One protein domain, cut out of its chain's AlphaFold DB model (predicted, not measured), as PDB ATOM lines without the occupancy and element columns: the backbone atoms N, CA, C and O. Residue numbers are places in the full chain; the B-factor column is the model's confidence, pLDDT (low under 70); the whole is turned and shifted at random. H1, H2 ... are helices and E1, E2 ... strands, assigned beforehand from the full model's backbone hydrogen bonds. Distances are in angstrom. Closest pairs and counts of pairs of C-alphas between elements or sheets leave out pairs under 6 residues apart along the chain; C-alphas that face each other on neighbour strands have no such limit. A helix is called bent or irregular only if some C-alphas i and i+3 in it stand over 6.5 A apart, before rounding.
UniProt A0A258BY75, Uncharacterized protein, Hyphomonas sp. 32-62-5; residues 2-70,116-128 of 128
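What this domain is: This is residues 2 to 70 and 116 to 128 of the 128 residues of an uncharacterized protein of Hyphomonas sp. 32-62-5 (UniProt A0A258BY75). A long helix, H3, runs along one face of a small three-stranded antiparallel sheet and makes two layers with it, helices on one face of a sheet; two short helices, H1 and H2, make a corner near the first half of H3. A tail with no named element, residues 122 to 128, leads away from the end of E3. The printed part has 82 residues with three named helices and then three named strands along the chain, H1 H2 H3 E1 E2 E3, and its class is mixed, helices and strands; the sheet's order is E2 E1 E3. The whole is compact, with a radius of gyration of the C-alphas of 12.5 A, and rounded, spanning 35 by 31 by 19 A.

How they stand to each other: H1, residues 4 to 9, and H2, residues 14 to 17, only just touch, and only at the corner by their tight link, with the C-alphas of Arg 8 and Ala 14 closest at 4.7 A. H3, residues 22 to 42, only just touches H1, with 3 pairs of C-alphas within 8 A, through its residues 26 to 29 alone; the closest C-alphas are those of Leu 4 and Trp 29, 6.1 A apart, and the lines are about perpendicular at 81 degrees. H2 and H3 are close but not clearly touching, with the C-alphas of Phe 17 and Trp 25 closest at 6.8 A. Every O i to N i+4 pair is within hydrogen-bond range in H1, 15 of 17 are in H3, and H2 is too short for such a pair. E1, residues 46 to 51, and E2, residues 57 to 63, form a hairpin, antiparallel at 158 degrees, with N 50 to O 58 and N 58 to O 50 both at 2.9 A. E3, residues 118 to 121, is the antiparallel neighbour of E1 at 145 degrees, with N 49 to O 119 at 3.1 A. H3 is on this sheet at a height over the sheet of 9.5 A, over E1, and runs along the strands at 17 degrees to E1 on the local plane. H2 only grazes the sheet with residues 15 to 16, and H1 is not on it.

Where its parts are: H1 begins at C-alpha 4, (240.835, 247.333, 136.928). H3 measures 30.1 A from C-alpha 22 to C-alpha 42, at (229.429, 266.238, 143.541), and is irregular, with C-alphas 23 and 26 lying 7.3 A apart. E1 measures 16.4 A, E2 17.3 A and E3 10.1 A; E3 ends at C-alpha 121, (242.940, 262.967, 145.382).

The domain as a whole: The two C-alphas farthest apart, those of Leu 23 and Asp 67, are 35.5 A apart. Residues 71 to 115 are not printed, and C-alphas 70 and 116 are 19.8 A apart across the cut. Of the links that are printed whole, none is long. The mean pLDDT of the printed part is 72.1; residues 44 to 46, 60 to 70 and 116 to 128 are under 70.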
ATOM      1  N   TRP A   2     235.842 252.783 135.101       82.12
ATOM      2  CA  TRP A   2     237.223 252.485 134.736       82.12
ATOM      3  C   TRP A   2     237.516 250.997 134.945       82.12
ATOM      4  O   TRP A   2     237.068 250.396 135.925       82.12
ATOM      5  N   SER A   3     238.285 250.394 134.037       86.19
ATOM      6  CA  SER A   3     238.731 249.004 134.175       86.19
ATOM      7  C   SER A   3     239.761 248.858 135.301       86.19
ATOM      8  O   SER A   3     240.473 249.807 135.638       86.19
ATOM      9  N   LEU A   4     239.855 247.656 135.882       82.94
ATOM     10  CA  LEU A   4     240.835 247.333 136.928       82.94
ATOM     11  C   LEU A   4     242.263 247.671 136.477       82.94
ATOM     12  O   LEU A   4     243.031 248.279 137.217       82.94
ATOM     13  N   THR A   5     242.596 247.322 135.235       84.00
ATOM     14  CA  THR A   5     243.902 247.573 134.619       84.00
ATOM     15  C   THR A   5     244.202 249.065 134.530       84.00
ATOM     16  O   THR A   5     245.301 249.481 134.887       84.00
ATOM     17  N   ARG A   6     243.212 249.879 134.140       84.00
ATOM     18  CA  ARG A   6     243.349 251.340 134.052       84.00
ATOM     19  C   ARG A   6     243.552 251.972 135.429       84.00
ATOM     20  O   ARG A   6     244.419 252.824 135.586       84.00
ATOM     21  N   LEU A   7     242.812 251.514 136.442       83.12
ATOM     22  CA  LEU A   7     242.990 251.969 137.827       83.12
ATOM     23  C   LEU A   7     244.359 251.580 138.394       83.12
ATOM     24  O   LEU A   7     244.989 252.375 139.081       83.12
ATOM     25  N   ARG A   8     244.854 250.387 138.065       79.69
ATOM     26  CA  ARG A   8     246.168 249.914 138.512       79.69
ATOM     27  C   ARG A   8     247.334 250.643 137.835       79.69
ATOM     28  O   ARG A   8     248.399 250.745 138.429       79.69
ATOM     29  N   GLN A   9     247.143 251.139 136.616       83.38
ATOM     30  CA  GLN A   9     248.131 251.956 135.901       83.38
ATOM     31  C   GLN A   9     248.168 253.409 136.393       83.38
ATOM     32  O   GLN A   9     249.146 254.111 136.155       83.38
ATOM     33  N   HIS A  10     247.122 253.870 137.080       81.06
ATOM     34  CA  HIS A  10     247.035 255.254 137.519       81.06
ATOM     35  C   HIS A  10     247.969 255.510 138.718       81.06
ATOM     36  O   HIS A  10     247.846 254.823 139.736       81.06
ATOM     37  N   PRO A  11     248.859 256.517 138.663       77.31
ATOM     38  CA  PRO A  11     249.921 256.711 139.655       77.31
ATOM     39  C   PRO A  11     249.399 256.940 141.081       77.31
ATOM     40  O   PRO A  11     250.026 256.506 142.042       77.31
ATOM     41  N   HIS A  12     248.218 257.546 141.229       77.81
ATOM     42  CA  HIS A  12     247.590 257.767 142.538       77.81
ATOM     43  C   HIS A  12     246.981 256.495 143.155       77.81
ATOM     44  O   HIS A  12     246.926 256.362 144.375       77.81
ATOM     45  N   PHE A  13     246.533 255.547 142.327       79.00
ATOM     46  CA  PHE A  13     245.809 254.354 142.782       79.00
ATOM     47  C   PHE A  13     246.679 253.094 142.784       79.00
ATOM     48  O   PHE A  13     246.432 252.183 143.576       79.00
ATOM     49  N   ALA A  14     247.732 253.049 141.965       81.31
ATOM     50  CA  ALA A  14     248.683 251.941 141.896       81.31
ATOM     51  C   ALA A  14     249.245 251.512 143.271       81.31
ATOM     52  O   ALA A  14     249.263 250.307 143.548       81.31
ATOM     53  N   PRO A  15     249.616 252.434 144.190       80.94
ATOM     54  CA  PRO A  15     250.146 252.062 145.504       80.94
ATOM     55  C   PRO A  15     249.122 251.371 146.415       80.94
ATOM     56  O   PRO A  15     249.510 250.711 147.381       80.94
ATOM     57  N   LEU A  16     247.824 251.532 146.144       79.88
ATOM     58  CA  LEU A  16     246.750 250.924 146.933       79.88
ATOM     59  C   LEU A  16     246.621 249.435 146.608       79.88
ATOM     60  O   LEU A  16     246.541 248.611 147.516       79.88
ATOM     61  N   PHE A  17     246.693 249.073 145.324       80.44
ATOM     62  CA  PHE A  17     246.630 247.674 144.886       80.44
ATOM     63  C   PHE A  17     247.819 246.843 145.380       80.44
ATOM     64  O   PHE A  17     247.660 245.653 145.627       80.44
ATOM     65  N   GLY A  18     248.990 247.461 145.570       80.38
ATOM     66  CA  GLY A  18     250.158 246.792 146.155       80.38
ATOM     67  C   GLY A  18     250.048 246.520 147.661       80.38
ATOM     68  O   GLY A  18     250.806 245.708 148.183       80.38
ATOM     69  N   ARG A  19     249.126 247.185 148.368       73.69
ATOM     70  CA  ARG A  19     248.934 247.037 149.824       73.69
ATOM     71  C   ARG A  19     247.685 246.251 150.205       73.69
ATOM     72  O   ARG A  19     247.633 245.700 151.300       73.69
ATOM     73  N   VAL A  20     246.686 246.225 149.328       82.44
ATOM     74  CA  VAL A  20     245.455 245.460 149.526       82.44
ATOM     75  C   VAL A  20     245.653 244.030 149.044       82.44
ATOM     76  O   VAL A  20     246.228 243.798 147.979       82.44
ATOM     77  N   HIS A  21     245.148 243.069 149.818       80.00
ATOM     78  CA  HIS A  21     245.225 241.656 149.461       80.00
ATOM     79  C   HIS A  21     244.593 241.403 148.073       80.00
ATOM     80  O   HIS A  21     243.497 241.911 147.817       80.00
ATOM     81  N   PRO A  22     245.215 240.604 147.182       82.38
ATOM     82  CA  PRO A  22     244.746 240.409 145.803       82.38
ATOM     83  C   PRO A  22     243.311 239.889 145.698       82.38
ATOM     84  O   PRO A  22     242.572 240.281 144.797       82.38
ATOM     85  N   LEU A  23     242.875 239.081 146.668       87.06
ATOM     86  CA  LEU A  23     241.487 238.613 146.768       87.06
ATOM     87  C   LEU A  23     240.473 239.773 146.861       87.06
ATOM     88  O   LEU A  23     239.358 239.683 146.357       87.06
ATOM     89  N   CYS A  24     240.868 240.885 147.477       84.62
ATOM     90  CA  CYS A  24     240.020 242.050 147.703       84.62
ATOM     91  C   CYS A  24     240.158 243.119 146.610       84.62
ATOM     92  O   CYS A  24     239.566 244.193 146.724       84.62
ATOM     93  N   TRP A  25     240.905 242.857 145.534       86.31
ATOM     94  CA  TRP A  25     241.066 243.818 144.441       86.31
ATOM     95  C   TRP A  25     239.757 244.142 143.731       86.31
ATOM     96  O   TRP A  25     239.564 245.285 143.331       86.31
ATOM     97  N   LEU A  26     238.842 243.177 143.613       85.69
ATOM     98  CA  LEU A  26     237.514 243.421 143.045       85.69
ATOM     99  C   LEU A  26     236.682 244.360 143.928       85.69
ATOM    100  O   LEU A  26     236.018 245.254 143.409       85.69
ATOM    101  N   ILE A  27     236.774 244.207 145.252       86.44
ATOM    102  CA  ILE A  27     236.100 245.086 146.219       86.44
ATOM    103  C   ILE A  27     236.680 246.499 146.119       86.44
ATOM    104  O   ILE A  27     235.928 247.461 145.968       86.44
ATOM    105  N   LEU A  28     238.011 246.621 146.121       85.94
ATOM    106  CA  LEU A  28     238.698 247.903 145.963       85.94
ATOM    107  C   LEU A  28     238.341 248.571 144.630       85.94
ATOM    108  O   LEU A  28     238.053 249.762 144.591       85.94
ATOM    109  N   TRP A  29     238.320 247.813 143.535       88.12
ATOM    110  CA  TRP A  29     237.928 248.297 142.212       88.12
ATOM    111  C   TRP A  29     236.505 248.847 142.186       88.12
ATOM    112  O   TRP A  29     236.260 249.899 141.589       88.12
ATOM    113  N   TRP A  30     235.577 248.148 142.839       88.56
ATOM    114  CA  TRP A  30     234.188 248.573 142.928       88.56
ATOM    115  C   TRP A  30     234.049 249.848 143.769       88.56
ATOM    116  O   TRP A  30     233.433 250.811 143.316       88.56
ATOM    117  N   GLN A  31     234.722 249.906 144.923       87.69
ATOM    118  CA  GLN A  31     234.777 251.089 145.788       87.69
ATOM    119  C   GLN A  31     235.398 252.302 145.078       87.69
ATOM    120  O   GLN A  31     234.849 253.398 145.142       87.69
ATOM    121  N   LEU A  32     236.495 252.117 144.336       86.25
ATOM    122  CA  LEU A  32     237.143 253.188 143.572       86.25
ATOM    123  C   LEU A  32     236.260 253.701 142.431       86.25
ATOM    124  O   LEU A  32     236.181 254.907 142.218       86.25
ATOM    125  N   ASN A  33     235.557 252.821 141.713       88.19
ATOM    126  CA  ASN A  33     234.593 253.256 140.700       88.19
ATOM    127  C   ASN A  33     233.402 254.000 141.310       88.19
ATOM    128  O   ASN A  33     232.916 254.958 140.709       88.19
ATOM    129  N   GLY A  34     232.938 253.571 142.486       86.75
ATOM    130  CA  GLY A  34     231.930 254.297 143.258       86.75
ATOM    131  C   GLY A  34     232.421 255.688 143.653       86.75
ATOM    132  O   GLY A  34     231.713 256.667 143.435       86.75
ATOM    133  N   LEU A  35     233.663 255.785 144.134       83.75
ATOM    134  CA  LEU A  35     234.292 257.049 144.507       83.75
ATOM    135  C   LEU A  35     234.444 257.994 143.308       83.75
ATOM    136  O   LEU A  35     234.108 259.166 143.430       83.75
ATOM    137  N   ILE A  36     234.885 257.493 142.149       83.38
ATOM    138  CA  ILE A  36     235.008 258.290 140.914       83.38
ATOM    139  C   ILE A  36     233.646 258.838 140.487       83.38
ATOM    140  O   ILE A  36     233.520 260.035 140.253       83.38
ATOM    141  N   ARG A  37     232.610 257.991 140.451       85.75
ATOM    142  CA  ARG A  37     231.241 258.425 140.123       85.75
ATOM    143  C   ARG A  37     230.730 259.481 141.096       85.75
ATOM    144  O   ARG A  37     230.084 260.445 140.693       85.75
ATOM    145  N   TRP A  38     231.010 259.297 142.383       82.38
ATOM    146  CA  TRP A  38     230.639 260.263 143.407       82.38
ATOM    147  C   TRP A  38     231.346 261.610 143.190       82.38
ATOM    148  O   TRP A  38     230.684 262.645 143.269       82.38
ATOM    149  N   PHE A  39     232.631 261.588 142.820       79.69
ATOM    150  CA  PHE A  39     233.429 262.771 142.478       79.69
ATOM    151  C   PHE A  39     232.878 263.509 141.251       79.69
ATOM    152  O   PHE A  39     232.712 264.725 141.291       79.69
ATOM    153  N   GLU A  40     232.536 262.775 140.188       82.31
ATOM    154  CA  GLU A  40     231.915 263.326 138.974       82.31
ATOM    155  C   GLU A  40     230.570 264.007 139.280       82.31
ATOM    156  O   GLU A  40     230.243 265.026 138.680       82.31
ATOM    157  N   THR A  41     229.805 263.465 140.235       81.69
ATOM    158  CA  THR A  41     228.468 263.967 140.587       81.69
ATOM    159  C   THR A  41     228.514 265.192 141.504       81.69
ATOM    160  O   THR A  41     227.720 266.110 141.334       81.69
ATOM    161  N   HIS A  42     229.411 265.205 142.495       75.38
ATOM    162  CA  HIS A  42     229.429 266.238 143.541       75.38
ATOM    163  C   HIS A  42     230.467 267.342 143.297       75.38
ATOM    164  O   HIS A  42     230.436 268.337 144.013       75.38
ATOM    165  N   GLN A  43     231.384 267.155 142.336       72.31
ATOM    166  CA  GLN A  43     232.514 268.051 142.038       72.31
ATOM    167  C   GLN A  43     233.178 268.666 143.287       72.31
ATOM    168  O   GLN A  43     233.291 269.887 143.391       72.31
ATOM    169  N   PRO A  44     233.609 267.850 144.267       68.00
ATOM    170  CA  PRO A  44     234.362 268.373 145.394       68.00
ATOM    171  C   PRO A  44     235.754 268.831 144.932       68.00
ATOM    172  O   PRO A  44     236.383 268.180 144.098       68.00
ATOM    173  N   ASP A  45     236.250 269.931 145.498       68.56
ATOM    174  CA  ASP A  45     237.578 270.461 145.166       68.56
ATOM    175  C   ASP A  45     238.723 269.536 145.610       68.56
ATOM    176  O   ASP A  45     239.710 269.379 144.887       68.56
ATOM    177  N   ASP A  46     238.616 268.949 146.809       69.25
ATOM    178  CA  ASP A  46     239.605 268.019 147.359       69.25
ATOM    179  C   ASP A  46     238.952 267.015 148.322       69.25
ATOM    180  O   ASP A  46     238.037 267.345 149.092       69.25
ATOM    181  N   VAL A  47     239.417 265.764 148.277       72.00
ATOM    182  CA  VAL A  47     238.870 264.662 149.077       72.00
ATOM    183  C   VAL A  47     239.998 263.819 149.643       72.00
ATOM    184  O   VAL A  47     240.787 263.201 148.921       72.00
ATOM    185  N   LEU A  48     240.005 263.720 150.972       76.88
ATOM    186  CA  LEU A  48     240.910 262.842 151.694       76.88
ATOM    187  C   LEU A  48     240.203 261.526 152.011       76.88
ATOM    188  O   LEU A  48     239.167 261.502 152.688       76.88
ATOM    189  N   TYR A  49     240.793 260.419 151.577       78.94
ATOM    190  CA  TYR A  49     240.285 259.079 151.851       78.94
ATOM    191  C   TYR A  49     241.375 258.203 152.466       78.94
ATOM    192  O   TYR A  49     242.573 258.357 152.223       78.94
ATOM    193  N   SER A  50     240.947 257.256 153.293       78.44
ATOM    194  CA  SER A  50     241.810 256.197 153.811       78.44
ATOM    195  C   SER A  50     241.376 254.852 153.257       78.44
ATOM    196  O   SER A  50     240.178 254.598 153.112       78.44
ATOM    197  N   VAL A  51     242.350 253.988 152.972       80.38
ATOM    198  CA  VAL A  51     242.100 252.647 152.434       80.38
ATOM    199  C   VAL A  51     242.529 251.598 153.445       80.38
ATOM    200  O   VAL A  51     243.642 251.634 153.973       80.38
ATOM    201  N   SER A  52     241.631 250.658 153.730       78.62
ATOM    202  CA  SER A  52     241.932 249.519 154.588       78.62
ATOM    203  C   SER A  52     242.752 248.459 153.836       78.62
ATOM    204  O   SER A  52     242.660 248.365 152.610       78.62
ATOM    205  N   PRO A  53     243.488 247.580 154.544       74.25
ATOM    206  CA  PRO A  53     244.184 246.440 153.929       74.25
ATOM    207  C   PRO A  53     243.266 245.471 153.155       74.25
ATOM    208  O   PRO A  53     243.735 244.689 152.333       74.25
ATOM    209  N   TRP A  54     241.956 245.542 153.401       79.00
ATOM    210  CA  TRP A  54     240.917 244.734 152.759       79.00
ATOM    211  C   TRP A  54     240.243 245.446 151.578       79.00
ATOM    212  O   TRP A  54     239.265 244.945 151.032       79.00
ATOM    213  N   GLY A  55     240.726 246.625 151.182       79.62
ATOM    214  CA  GLY A  55     240.209 247.349 150.020       79.62
ATOM    215  C   GLY A  55     238.973 248.206 150.284       79.62
ATOM    216  O   GLY A  55     238.351 248.677 149.335       79.62
ATOM    217  N   LEU A  56     238.617 248.438 151.550       80.44
ATOM    218  CA  LEU A  56     237.545 249.370 151.899       80.44
ATOM    219  C   LEU A  56     238.078 250.797 151.876       80.44
ATOM    220  O   LEU A  56     239.090 251.094 152.512       80.44
ATOM    221  N   VAL A  57     237.371 251.669 151.166       84.12
ATOM    222  CA  VAL A  57     237.693 253.091 151.068       84.12
ATOM    223  C   VAL A  57     236.737 253.862 151.966       84.12
ATOM    224  O   VAL A  57     235.523 253.746 151.830       84.12
ATOM    225  N   THR A  58     237.275 254.651 152.890       77.62
ATOM    226  CA  THR A  58     236.483 255.522 153.767       77.62
ATOM    227  C   THR A  58     236.872 256.971 153.526       77.62
ATOM    228  O   THR A  58     238.037 257.335 153.712       77.62
ATOM    229  N   ILE A  59     235.898 257.796 153.142       75.25
ATOM    230  CA  ILE A  59     236.075 259.242 152.987       75.25
ATOM    231  C   ILE A  59     236.211 259.846 154.385       75.25
ATOM    232  O   ILE A  59     235.344 259.657 155.236       75.25
ATOM    233  N   ARG A  60     237.326 260.531 154.642       68.00
ATOM    234  CA  ARG A  60     237.603 261.163 155.938       68.00
ATOM    235  C   ARG A  60     237.243 262.639 155.949       68.00
ATOM    236  O   ARG A  60     236.857 263.149 156.997       68.00
ATOM    237  N   TYR A  61     237.403 263.317 154.817       63.94
ATOM    238  CA  TYR A  61     237.188 264.753 154.727       63.94
ATOM    239  C   TYR A  61     236.834 265.162 153.297       63.94
ATOM    240  O   TYR A  61     237.421 264.649 152.345       63.94
ATOM    241  N   VAL A  62     235.886 266.088 153.179       63.34
ATOM    242  CA  VAL A  62     235.475 266.738 151.931       63.34
ATOM    243  C   VAL A  62     235.579 268.232 152.205       63.34
ATOM    244  O   VAL A  62     234.894 268.723 153.103       63.34
ATOM    245  N   ALA A  63     236.480 268.931 151.518       58.47
ATOM    246  CA  ALA A  63     236.777 270.337 151.796       58.47
ATOM    247  C   ALA A  63     236.803 271.167 150.511       58.47
ATOM    248  O   ALA A  63     237.244 270.650 149.484       58.47
ATOM    249  N   PRO A  64     236.439 272.460 150.571       59.22
ATOM    250  CA  PRO A  64     236.889 273.416 149.570       59.22
ATOM    251  C   PRO A  64     238.418 273.499 149.642       59.22
ATOM    252  O   PRO A  64     238.985 273.536 150.739       59.22
ATOM    253  N   ARG A  65     239.071 273.457 148.479       55.47
ATOM    254  CA  ARG A  65     240.523 273.294 148.274       55.47
ATOM    255  C   ARG A  65     241.355 273.948 149.384       55.47
ATOM    256  O   ARG A  65     241.531 275.162 149.410       55.47
ATOM    257  N   THR A  66     241.850 273.144 150.319       54.12
ATOM    258  CA  THR A  66     242.609 273.623 151.481       54.12
ATOM    259  C   THR A  66     244.011 273.033 151.420       54.12
ATOM    260  O   THR A  66     244.166 271.859 151.098       54.12
ATOM    261  N   ASP A  67     245.030 273.853 151.691       56.28
ATOM    262  CA  ASP A  67     246.440 273.482 151.556       56.28
ATOM    263  C   ASP A  67     246.740 272.080 152.116       56.28
ATOM    264  O   ASP A  67     246.446 271.816 153.287       56.28
ATOM    265  N   PRO A  68     247.434 271.203 151.363       58.44
ATOM    266  CA  PRO A  68     247.763 269.849 151.809       58.44
ATOM    267  C   PRO A  68     248.634 269.797 153.077       58.44
ATOM    268  O   PRO A  68     248.815 268.743 153.680       58.44
ATOM    269  N   ARG A  69     249.168 270.945 153.509       57.06
ATOM    270  CA  ARG A  69     249.939 271.126 154.748       57.06
ATOM    271  C   ARG A  69     249.075 271.370 155.988       57.06
ATOM    272  O   ARG A  69     249.589 271.276 157.100       57.06
ATOM    273  N   LEU A  70     247.788 271.682 155.820       53.53
ATOM    274  CA  LEU A  70     246.839 271.849 156.925       53.53
ATOM    275  C   LEU A  70     246.325 270.502 157.455       53.53
ATOM    276  O   LEU A  70     245.814 270.433 158.575       53.53
ATOM    277  N   GLY A 116     247.374 251.941 157.599       39.66
ATOM    278  CA  GLY A 116     246.888 252.022 156.224       39.66
ATOM    279  C   GLY A 116     247.219 253.397 155.638       39.66
ATOM    280  O   GLY A 116     247.125 254.388 156.366       39.66
ATOM    281  N   PRO A 117     247.617 253.483 154.359       45.50
ATOM    282  CA  PRO A 117     248.037 254.740 153.753       45.50
ATOM    283  C   PRO A 117     246.870 255.731 153.648       45.50
ATOM    284  O   PRO A 117     245.745 255.365 153.293       45.50
ATOM    285  N   GLU A 118     247.166 256.997 153.927       50.31
ATOM    286  CA  GLU A 118     246.289 258.131 153.640       50.31
ATOM    287  C   GLU A 118     246.564 258.588 152.200       50.31
ATOM    288  O   GLU A 118     247.719 258.772 151.810       50.31
ATOM    289  N   GLY A 119     245.513 258.686 151.385       54.16
ATOM    290  CA  GLY A 119     245.591 259.151 150.003       54.16
ATOM    291  C   GLY A 119     244.787 260.435 149.843       54.16
ATOM    292  O   GLY A 119     243.639 260.501 150.283       54.16
ATOM    293  N   ALA A 120     245.386 261.444 149.217       48.16
ATOM    294  CA  ALA A 120     244.694 262.653 148.782       48.16
ATOM    295  C   ALA A 120     244.493 262.586 147.262       48.16
ATOM    296  O   ALA A 120     245.440 262.281 146.526       48.16
ATOM    297  N   LEU A 121     243.267 262.831 146.801       50.59
ATOM    298  CA  LEU A 121     242.940 262.967 145.382       50.59
ATOM    299  C   LEU A 121     242.502 264.403 145.116       50.59
ATOM    300  O   LEU A 121     241.430 264.810 145.552       50.59
ATOM    301  N   GLY A 122     243.319 265.117 144.344       47.78
ATOM    302  CA  GLY A 122     242.920 266.372 143.717       47.78
ATOM    303  C   GLY A 122     242.065 266.141 142.462       47.78
ATOM    304  O   GLY A 122     241.829 264.990 142.073       47.78
ATOM    305  N   PRO A 123     241.624 267.221 141.793       41.22
ATOM    306  CA  PRO A 123     240.774 267.133 140.613       41.22
ATOM    307  C   PRO A 123     241.432 266.272 139.528       41.22
ATOM    308  O   PRO A 123     242.589 266.487 139.159       41.22
ATOM    309  N   ILE A 124     240.688 265.280 139.030       46.66
ATOM    310  CA  ILE A 124     241.127 264.421 137.928       46.66
ATOM    311  C   ILE A 124     241.224 265.315 136.685       46.66
ATOM    312  O   ILE A 124     240.214 265.912 136.307       46.66
ATOM    313  N   PRO A 125     242.401 265.456 136.045       36.75
ATOM    314  CA  PRO A 125     242.493 266.229 134.820       36.75
ATOM    315  C   PRO A 125     241.608 265.565 133.765       36.75
ATOM    316  O   PRO A 125     241.775 264.383 133.456       36.75
ATOM    317  N   ASN A 126     240.655 266.328 133.233       35.34
ATOM    318  CA  ASN A 126     239.828 265.914 132.109       35.34
ATOM    319  C   ASN A 126     240.748 265.663 130.907       35.34
ATOM    320  O   ASN A 126     241.137 266.598 130.213       35.34
ATOM    321  N   THR A 127     241.133 264.411 130.668       40.31
ATOM    322  CA  THR A 127     241.701 264.010 129.381       40.31
ATOM    323  C   THR A 127     240.540 263.847 128.409       40.31
ATOM    324  O   THR A 127     239.871 262.809 128.414       40.31
ATOM    325  N   SER A 128     240.277 264.926 127.672       34.62
ATOM    326  CA  SER A 128     239.547 264.963 126.402       34.62
ATOM    327  C   SER A 128     240.201 264.070 125.356       34.62
ATOM    328  O   SER A 128     241.452 264.128 125.283       34.62
TER     329      SER A 128